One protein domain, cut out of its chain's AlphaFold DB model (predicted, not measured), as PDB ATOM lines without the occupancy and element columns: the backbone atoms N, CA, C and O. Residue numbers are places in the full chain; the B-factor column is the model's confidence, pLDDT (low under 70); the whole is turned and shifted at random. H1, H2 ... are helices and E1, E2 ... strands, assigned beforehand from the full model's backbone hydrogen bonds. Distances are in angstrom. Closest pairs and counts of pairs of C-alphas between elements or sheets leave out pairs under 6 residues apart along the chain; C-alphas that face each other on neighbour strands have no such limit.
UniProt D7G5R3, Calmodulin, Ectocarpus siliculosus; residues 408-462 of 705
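This is residues 408 to 462 of the 705 residues of the protein "Calmodulin" of Ectocarpus siliculosus (UniProt D7G5R3). A long hairpin, E1 and E2, with short E3 beside one end of E2, makes a narrow sheet, and the lone helix H1 sticks out sideways from it, free of contacts. The 55 printed residues hold E1, E2, E3 and H1 in that order, a mixed class. The antiparallel sheet E1 - E2 - E3 is a meander, each strand the neighbour of the one before. The whole is extended and flat, radius of gyration of the C-alphas 16.0 A, spans 46 by 35 by 13 A.

E1, residues 409 to 418, begins at C-alpha (-34.033, -40.265, -21.938), bends by 51 degrees at residue 415 and measures 24.9 A. E2, 423 to 432, measures 28.2 A; E3, 437 to 439, 6.4 A. H1, 445 to 462, measures 26.1 A and ends at C-alpha (-47.306, -60.130, -55.083).

In hairpin E1 and E2, N 414 and O 427 are 3.0 A apart, within hydrogen-bond range; in hairpin E2 and E3, N 439 and O 430, 2.7 A. H1 is not on the sheet and has 13 of 14 O i to N i+4 pairs within range.

The printed part has no cut, and its three links are tight. Residues 419 to 420, 442 to 454, 458 and 461 have pLDDT under 70.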
ATOM      1  N   GLY A 408     -31.383 -41.252 -26.039       90.50
ATOM      2  CA  GLY A 408     -31.364 -41.011 -24.600       90.50
ATOM      3  C   GLY A 408     -32.756 -40.827 -23.983       90.50
ATOM      4  O   GLY A 408     -33.787 -40.984 -24.640       90.50
ATOM      5  N   LYS A 409     -32.792 -40.475 -22.695       93.81
ATOM      6  CA  LYS A 409     -34.033 -40.265 -21.938       93.81
ATOM      7  C   LYS A 409     -34.854 -39.140 -22.574       93.81
ATOM      8  O   LYS A 409     -34.323 -38.073 -22.868       93.81
ATOM      9  N   ILE A 410     -36.155 -39.355 -22.776       94.38
ATOM     10  CA  ILE A 410     -37.055 -38.294 -23.248       94.38
ATOM     11  C   ILE A 410     -37.086 -37.197 -22.179       94.38
ATOM     12  O   ILE A 410     -37.532 -37.431 -21.057       94.38
ATOM     13  N   PHE A 411     -36.577 -36.022 -22.532       95.62
ATOM     14  CA  PHE A 411     -36.501 -34.851 -21.664       95.62
ATOM     15  C   PHE A 411     -37.757 -33.987 -21.794       95.62
ATOM     16  O   PHE A 411     -38.257 -33.457 -20.806       95.62
ATOM     17  N   TYR A 412     -38.300 -33.881 -23.007       94.69
ATOM     18  CA  TYR A 412     -39.515 -33.126 -23.282       94.69
ATOM     19  C   TYR A 412     -40.370 -33.838 -24.325       94.69
ATOM     20  O   TYR A 412     -39.857 -34.374 -25.305       94.69
ATOM     21  N   ARG A 413     -41.685 -33.818 -24.123       96.44
ATOM     22  CA  ARG A 413     -42.681 -34.280 -25.089       96.44
ATOM     23  C   ARG A 413     -43.878 -33.346 -25.000       96.44
ATOM     24  O   ARG A 413     -44.476 -33.229 -23.934       96.44
ATOM     25  N   GLY A 414     -44.205 -32.663 -26.087       94.94
ATOM     26  CA  GLY A 414     -45.337 -31.744 -26.105       94.94
ATOM     27  C   GLY A 414     -45.751 -31.356 -27.512       94.94
ATOM     28  O   GLY A 414     -44.965 -31.445 -28.450       94.94
ATOM     29  N   GLU A 415     -46.990 -30.906 -27.657       95.06
ATOM     30  CA  GLU A 415     -47.518 -30.434 -28.932       95.06
ATOM     31  C   GLU A 415     -47.245 -28.936 -29.100       95.06
ATOM     32  O   GLU A 415     -47.402 -28.135 -28.168       95.06
ATOM     33  N   LYS A 416     -46.815 -28.535 -30.295       92.50
ATOM     34  CA  LYS A 416     -46.597 -27.133 -30.657       92.50
ATOM     35  C   LYS A 416     -47.356 -26.797 -31.925       92.50
ATOM     36  O   LYS A 416     -47.359 -27.546 -32.891       92.50
ATOM     37  N   PHE A 417     -47.990 -25.631 -31.918       88.25
ATOM     38  CA  PHE A 417     -48.734 -25.135 -33.064       88.25
ATOM     39  C   PHE A 417     -47.774 -24.614 -34.138       88.25
ATOM     40  O   PHE A 417     -47.016 -23.666 -33.901       88.25
ATOM     41  N   PHE A 418     -47.811 -25.206 -35.328       83.06
ATOM     42  CA  PHE A 418     -47.015 -24.755 -36.459       83.06
ATOM     43  C   PHE A 418     -47.794 -23.714 -37.267       83.06
ATOM     44  O   PHE A 418     -48.625 -24.025 -38.114       83.06
ATOM     45  N   TRP A 419     -47.508 -22.437 -37.006       67.88
ATOM     46  CA  TRP A 419     -48.230 -21.275 -37.546       67.88
ATOM     47  C   TRP A 419     -48.431 -21.251 -39.072       67.88
ATOM     48  O   TRP A 419     -49.409 -20.666 -39.537       67.88
ATOM     49  N   ARG A 420     -47.541 -21.874 -39.859       58.34
ATOM     50  CA  ARG A 420     -47.657 -21.902 -41.327       58.34
ATOM     51  C   ARG A 420     -48.700 -22.887 -41.842       58.34
ATOM     52  O   ARG A 420     -49.450 -22.526 -42.742       58.34
ATOM     53  N   THR A 421     -48.747 -24.101 -41.299       82.94
ATOM     54  CA  THR A 421     -49.712 -25.124 -41.743       82.94
ATOM     55  C   THR A 421     -50.971 -25.142 -40.884       82.94
ATOM     56  O   THR A 421     -52.009 -25.607 -41.338       82.94
ATOM     57  N   LYS A 422     -50.908 -24.527 -39.694       86.06
ATOM     58  CA  LYS A 422     -51.916 -24.589 -38.628       86.06
ATOM     59  C   LYS A 422     -52.078 -25.981 -38.012       86.06
ATOM     60  O   LYS A 422     -53.057 -26.209 -37.305       86.06
ATOM     61  N   ASP A 423     -51.112 -26.868 -38.231       87.69
ATOM     62  CA  ASP A 423     -51.100 -28.193 -37.620       87.69
ATOM     63  C   ASP A 423     -50.392 -28.159 -36.264       87.69
ATOM     64  O   ASP A 423     -49.464 -27.376 -36.034       87.69
ATOM     65  N   LEU A 424     -50.834 -29.022 -35.352       89.75
ATOM     66  CA  LEU A 424     -50.115 -29.326 -34.119       89.75
ATOM     67  C   LEU A 424     -49.051 -30.374 -34.440       89.75
ATOM     68  O   LEU A 424     -49.373 -31.472 -34.886       89.75
ATOM     69  N   ILE A 425     -47.786 -30.025 -34.227       92.69
ATOM     70  CA  ILE A 425     -46.667 -30.958 -34.339       92.69
ATOM     71  C   ILE A 425     -46.280 -31.451 -32.949       92.69
ATOM     72  O   ILE A 425     -46.114 -30.660 -32.017       92.69
ATOM     73  N   GLU A 426     -46.130 -32.763 -32.801       93.50
ATOM     74  CA  GLU A 426     -45.568 -33.354 -31.593       93.50
ATOM     75  C   GLU A 426     -44.047 -33.176 -31.610       93.50
ATOM     76  O   GLU A 426     -43.354 -33.641 -32.515       93.50
ATOM     77  N   VAL A 427     -43.517 -32.481 -30.607       94.94
ATOM     78  CA  VAL A 427     -42.083 -32.265 -30.427       94.94
ATOM     79  C   VAL A 427     -41.607 -33.164 -29.294       94.94
ATOM     80  O   VAL A 427     -41.971 -32.965 -28.133       94.94
ATOM     81  N   VAL A 428     -40.771 -34.145 -29.636       94.31
ATOM     82  CA  VAL A 428     -40.058 -34.994 -28.676       94.31
ATOM     83  C   VAL A 428     -38.603 -34.537 -28.635       94.31
ATOM     84  O   VAL A 428     -37.947 -34.478 -29.668       94.31
ATOM     85  N   VAL A 429     -38.091 -34.213 -27.452       95.06
ATOM     86  CA  VAL A 429     -36.679 -33.889 -27.218       95.06
ATOM     87  C   VAL A 429     -36.112 -34.949 -26.287       95.06
ATOM     88  O   VAL A 429     -36.646 -35.191 -25.203       95.06
ATOM     89  N   GLN A 430     -35.032 -35.590 -26.706       96.75
ATOM     90  CA  GLN A 430     -34.330 -36.625 -25.957       96.75
ATOM     91  C   GLN A 430     -32.980 -36.091 -25.493       96.75
ATOM     92  O   GLN A 430     -32.242 -35.509 -26.277       96.75
ATOM     93  N   LEU A 431     -32.640 -36.298 -24.226       94.88
ATOM     94  CA  LEU A 431     -31.329 -35.977 -23.679       94.88
ATOM     95  C   LEU A 431     -30.462 -37.231 -23.700       94.88
ATOM     96  O   LEU A 431     -30.761 -38.219 -23.025       94.88
ATOM     97  N   ASN A 432     -29.368 -37.192 -24.455       93.38
ATOM     98  CA  ASN A 432     -28.329 -38.205 -24.351       93.38
ATOM     99  C   ASN A 432     -27.378 -37.819 -23.212       93.38
ATOM    100  O   ASN A 432     -26.410 -37.096 -23.431       93.38
ATOM    101  N   GLU A 433     -27.666 -38.294 -21.998       88.19
ATOM    102  CA  GLU A 433     -26.876 -37.990 -20.794       88.19
ATOM    103  C   GLU A 433     -25.398 -38.377 -20.953       88.19
ATOM    104  O   GLU A 433     -24.521 -37.640 -20.515       88.19
ATOM    105  N   ALA A 434     -25.107 -39.475 -21.661       85.94
ATOM    106  CA  ALA A 434     -23.737 -39.940 -21.876       85.94
ATOM    107  C   ALA A 434     -22.913 -39.002 -22.773       85.94
ATOM    108  O   ALA A 434     -21.689 -38.972 -22.673       85.94
ATOM    109  N   LYS A 435     -23.570 -38.256 -23.667       88.44
ATOM    110  CA  LYS A 435     -22.907 -37.373 -24.635       88.44
ATOM    111  C   LYS A 435     -23.196 -35.885 -24.410       88.44
ATOM    112  O   LYS A 435     -22.675 -35.057 -25.148       88.44
ATOM    113  N   GLY A 436     -24.023 -35.546 -23.421       90.94
ATOM    114  CA  GLY A 436     -24.337 -34.166 -23.048       90.94
ATOM    115  C   GLY A 436     -25.077 -33.355 -24.117       90.94
ATOM    116  O   GLY A 436     -24.977 -32.133 -24.105       90.94
ATOM    117  N   PHE A 437     -25.806 -33.992 -25.044       88.31
ATOM    118  CA  PHE A 437     -26.569 -33.283 -26.079       88.31
ATOM    119  C   PHE A 437     -28.060 -33.629 -26.078       88.31
ATOM    120  O   PHE A 437     -28.470 -34.735 -25.714       88.31
ATOM    121  N   LEU A 438     -28.864 -32.673 -26.546       92.88
ATOM    122  CA  LEU A 438     -30.287 -32.843 -26.828       92.88
ATOM    123  C   LEU A 438     -30.463 -33.257 -28.294       92.88
ATOM    124  O   LEU A 438     -29.998 -32.574 -29.203       92.88
ATOM    125  N   ALA A 439     -31.135 -34.376 -28.524       90.69
ATOM    126  CA  ALA A 439     -31.543 -34.848 -29.835       90.69
ATOM    127  C   ALA A 439     -33.041 -34.607 -30.024       90.69
ATOM    128  O   ALA A 439     -33.850 -34.915 -29.149       90.69
ATOM    129  N   ILE A 440     -33.418 -34.092 -31.188       89.50
ATOM    130  CA  ILE A 440     -34.814 -34.002 -31.610       89.50
ATOM    131  C   ILE A 440     -34.949 -34.985 -32.755       89.50
ATOM    132  O   ILE A 440     -34.471 -34.686 -33.851       89.50
ATOM    133  N   PRO A 441     -35.498 -36.188 -32.519       76.56
ATOM    134  CA  PRO A 441     -35.705 -37.132 -33.595       76.56
ATOM    135  C   PRO A 441     -36.646 -36.502 -34.622       76.56
ATOM    136  O   PRO A 441     -37.837 -36.324 -34.377       76.56
ATOM    137  N   ALA A 442     -36.102 -36.178 -35.794       62.72
ATOM    138  CA  ALA A 442     -36.903 -36.021 -36.992       62.72
ATOM    139  C   ALA A 442     -37.605 -37.367 -37.203       62.72
ATOM    140  O   ALA A 442     -36.936 -38.390 -37.327       62.72
ATOM    141  N   SER A 443     -38.932 -37.388 -37.102       58.16
ATOM    142  CA  SER A 443     -39.768 -38.592 -37.116       58.16
ATOM    143  C   SER A 443     -39.399 -39.574 -38.249       58.16
ATOM    144  O   SER A 443     -39.956 -39.507 -39.338       58.16
ATOM    145  N   ALA A 444     -38.511 -40.529 -37.960       49.66
ATOM    146  CA  ALA A 444     -38.236 -41.718 -38.774       49.66
ATOM    147  C   ALA A 444     -38.762 -43.004 -38.096       49.66
ATOM    148  O   ALA A 444     -38.918 -44.042 -38.733       49.66
ATOM    149  N   ALA A 445     -39.087 -42.948 -36.798       48.91
ATOM    150  CA  ALA A 445     -39.577 -44.106 -36.046       48.91
ATOM    151  C   ALA A 445     -41.010 -44.507 -36.443       48.91
ATOM    152  O   ALA A 445     -41.301 -45.695 -36.542       48.91
ATOM    153  N   ALA A 446     -41.873 -43.534 -36.765       46.25
ATOM    154  CA  ALA A 446     -43.191 -43.804 -37.343       46.25
ATOM    155  C   ALA A 446     -43.089 -44.343 -38.786       46.25
ATOM    156  O   ALA A 446     -43.921 -45.141 -39.216       46.25
ATOM    157  N   GLU A 447     -42.038 -43.970 -39.528       45.19
ATOM    158  CA  GLU A 447     -41.812 -44.462 -40.891       45.19
ATOM    159  C   GLU A 447     -41.443 -45.949 -40.911       45.19
ATOM    160  O   GLU A 447     -41.888 -46.657 -41.807       45.19
ATOM    161  N   ALA A 448     -40.683 -46.461 -39.937       49.69
ATOM    162  CA  ALA A 448     -40.278 -47.871 -39.915       49.69
ATOM    163  C   ALA A 448     -41.472 -48.833 -39.766       49.69
ATOM    164  O   ALA A 448     -41.505 -49.889 -40.402       49.69
ATOM    165  N   GLU A 449     -42.472 -48.457 -38.969       51.09
ATOM    166  CA  GLU A 449     -43.679 -49.259 -38.752       51.09
ATOM    167  C   GLU A 449     -44.596 -49.232 -39.987       51.09
ATOM    168  O   GLU A 449     -45.033 -50.282 -40.465       51.09
ATOM    169  N   ILE A 450     -44.767 -48.055 -40.603       46.88
ATOM    170  CA  ILE A 450     -45.523 -47.876 -41.853       46.88
ATOM    171  C   ILE A 450     -44.826 -48.581 -43.031       46.88
ATOM    172  O   ILE A 450     -45.485 -49.204 -43.865       46.88
ATOM    173  N   LEU A 451     -43.492 -48.544 -43.103       46.91
ATOM    174  CA  LEU A 451     -42.716 -49.189 -44.166       46.91
ATOM    175  C   LEU A 451     -42.749 -50.719 -44.046       46.91
ATOM    176  O   LEU A 451     -42.772 -51.410 -45.066       46.91
ATOM    177  N   ASN A 452     -42.764 -51.257 -42.825       66.19
ATOM    178  CA  ASN A 452     -42.921 -52.692 -42.595       66.19
ATOM    179  C   ASN A 452     -44.339 -53.166 -42.946       66.19
ATOM    180  O   ASN A 452     -44.480 -54.197 -43.606       66.19
ATOM    181  N   ASP A 453     -45.367 -52.380 -42.620       62.19
ATOM    182  CA  ASP A 453     -46.754 -52.662 -43.008       62.19
ATOM    183  C   ASP A 453     -46.955 -52.576 -44.538       62.19
ATOM    184  O   ASP A 453     -47.571 -53.447 -45.156       62.19
ATOM    185  N   LEU A 454     -46.337 -51.593 -45.204       57.31
ATOM    186  CA  LEU A 454     -46.357 -51.471 -46.668       57.31
ATOM    187  C   LEU A 454     -45.570 -52.586 -47.371       57.31
ATOM    188  O   LEU A 454     -46.008 -53.088 -48.409       57.31
ATOM    189  N   LYS A 455     -44.433 -53.024 -46.815       73.44
ATOM    190  CA  LYS A 455     -43.687 -54.188 -47.327       73.44
ATOM    191  C   LYS A 455     -44.494 -55.477 -47.178       73.44
ATOM    192  O   LYS A 455     -44.509 -56.274 -48.117       73.44
ATOM    193  N   ALA A 456     -45.201 -55.656 -46.061       73.06
ATOM    194  CA  ALA A 456     -46.097 -56.791 -45.847       73.06
ATOM    195  C   ALA A 456     -47.269 -56.786 -46.846       73.06
ATOM    196  O   ALA A 456     -47.539 -57.806 -47.480       73.06
ATOM    197  N   LYS A 457     -47.890 -55.622 -47.085       73.44
ATOM    198  CA  LYS A 457     -48.952 -55.447 -48.095       73.44
ATOM    199  C   LYS A 457     -48.458 -55.694 -49.523       73.44
ATOM    200  O   LYS A 457     -49.150 -56.333 -50.312       73.44
ATOM    201  N   ARG A 458     -47.236 -55.262 -49.855       65.69
ATOM    202  CA  ARG A 458     -46.614 -55.507 -51.167       65.69
ATOM    203  C   ARG A 458     -46.261 -56.979 -51.381       65.69
ATOM    204  O   ARG A 458     -46.406 -57.478 -52.495       65.69
ATOM    205  N   LEU A 459     -45.818 -57.680 -50.335       75.62
ATOM    206  CA  LEU A 459     -45.607 -59.130 -50.371       75.62
ATOM    207  C   LEU A 459     -46.931 -59.872 -50.569       75.62
ATOM    208  O   LEU A 459     -46.990 -60.720 -51.454       75.62
ATOM    209  N   ALA A 460     -47.992 -59.482 -49.852       71.25
ATOM    210  CA  ALA A 460     -49.330 -60.058 -49.995       71.25
ATOM    211  C   ALA A 460     -49.896 -59.883 -51.419       71.25
ATOM    212  O   ALA A 460     -50.287 -60.870 -52.047       71.25
ATOM    213  N   ALA A 461     -49.828 -58.670 -51.978       69.06
ATOM    214  CA  ALA A 461     -50.280 -58.382 -53.343       69.06
ATOM    215  C   ALA A 461     -49.466 -59.133 -54.416       69.06
ATOM    216  O   ALA A 461     -50.000 -59.555 -55.444       69.06
ATOM    217  N   LYS A 462     -48.165 -59.357 -54.174       74.94
ATOM    218  CA  LYS A 462     -47.306 -60.130 -55.083       74.94
ATOM    219  C   LYS A 462     -47.644 -61.625 -55.063       74.94
ATOM    220  O   LYS A 462     -47.577 -62.266 -56.111       74.94
TER     221      LYS A 462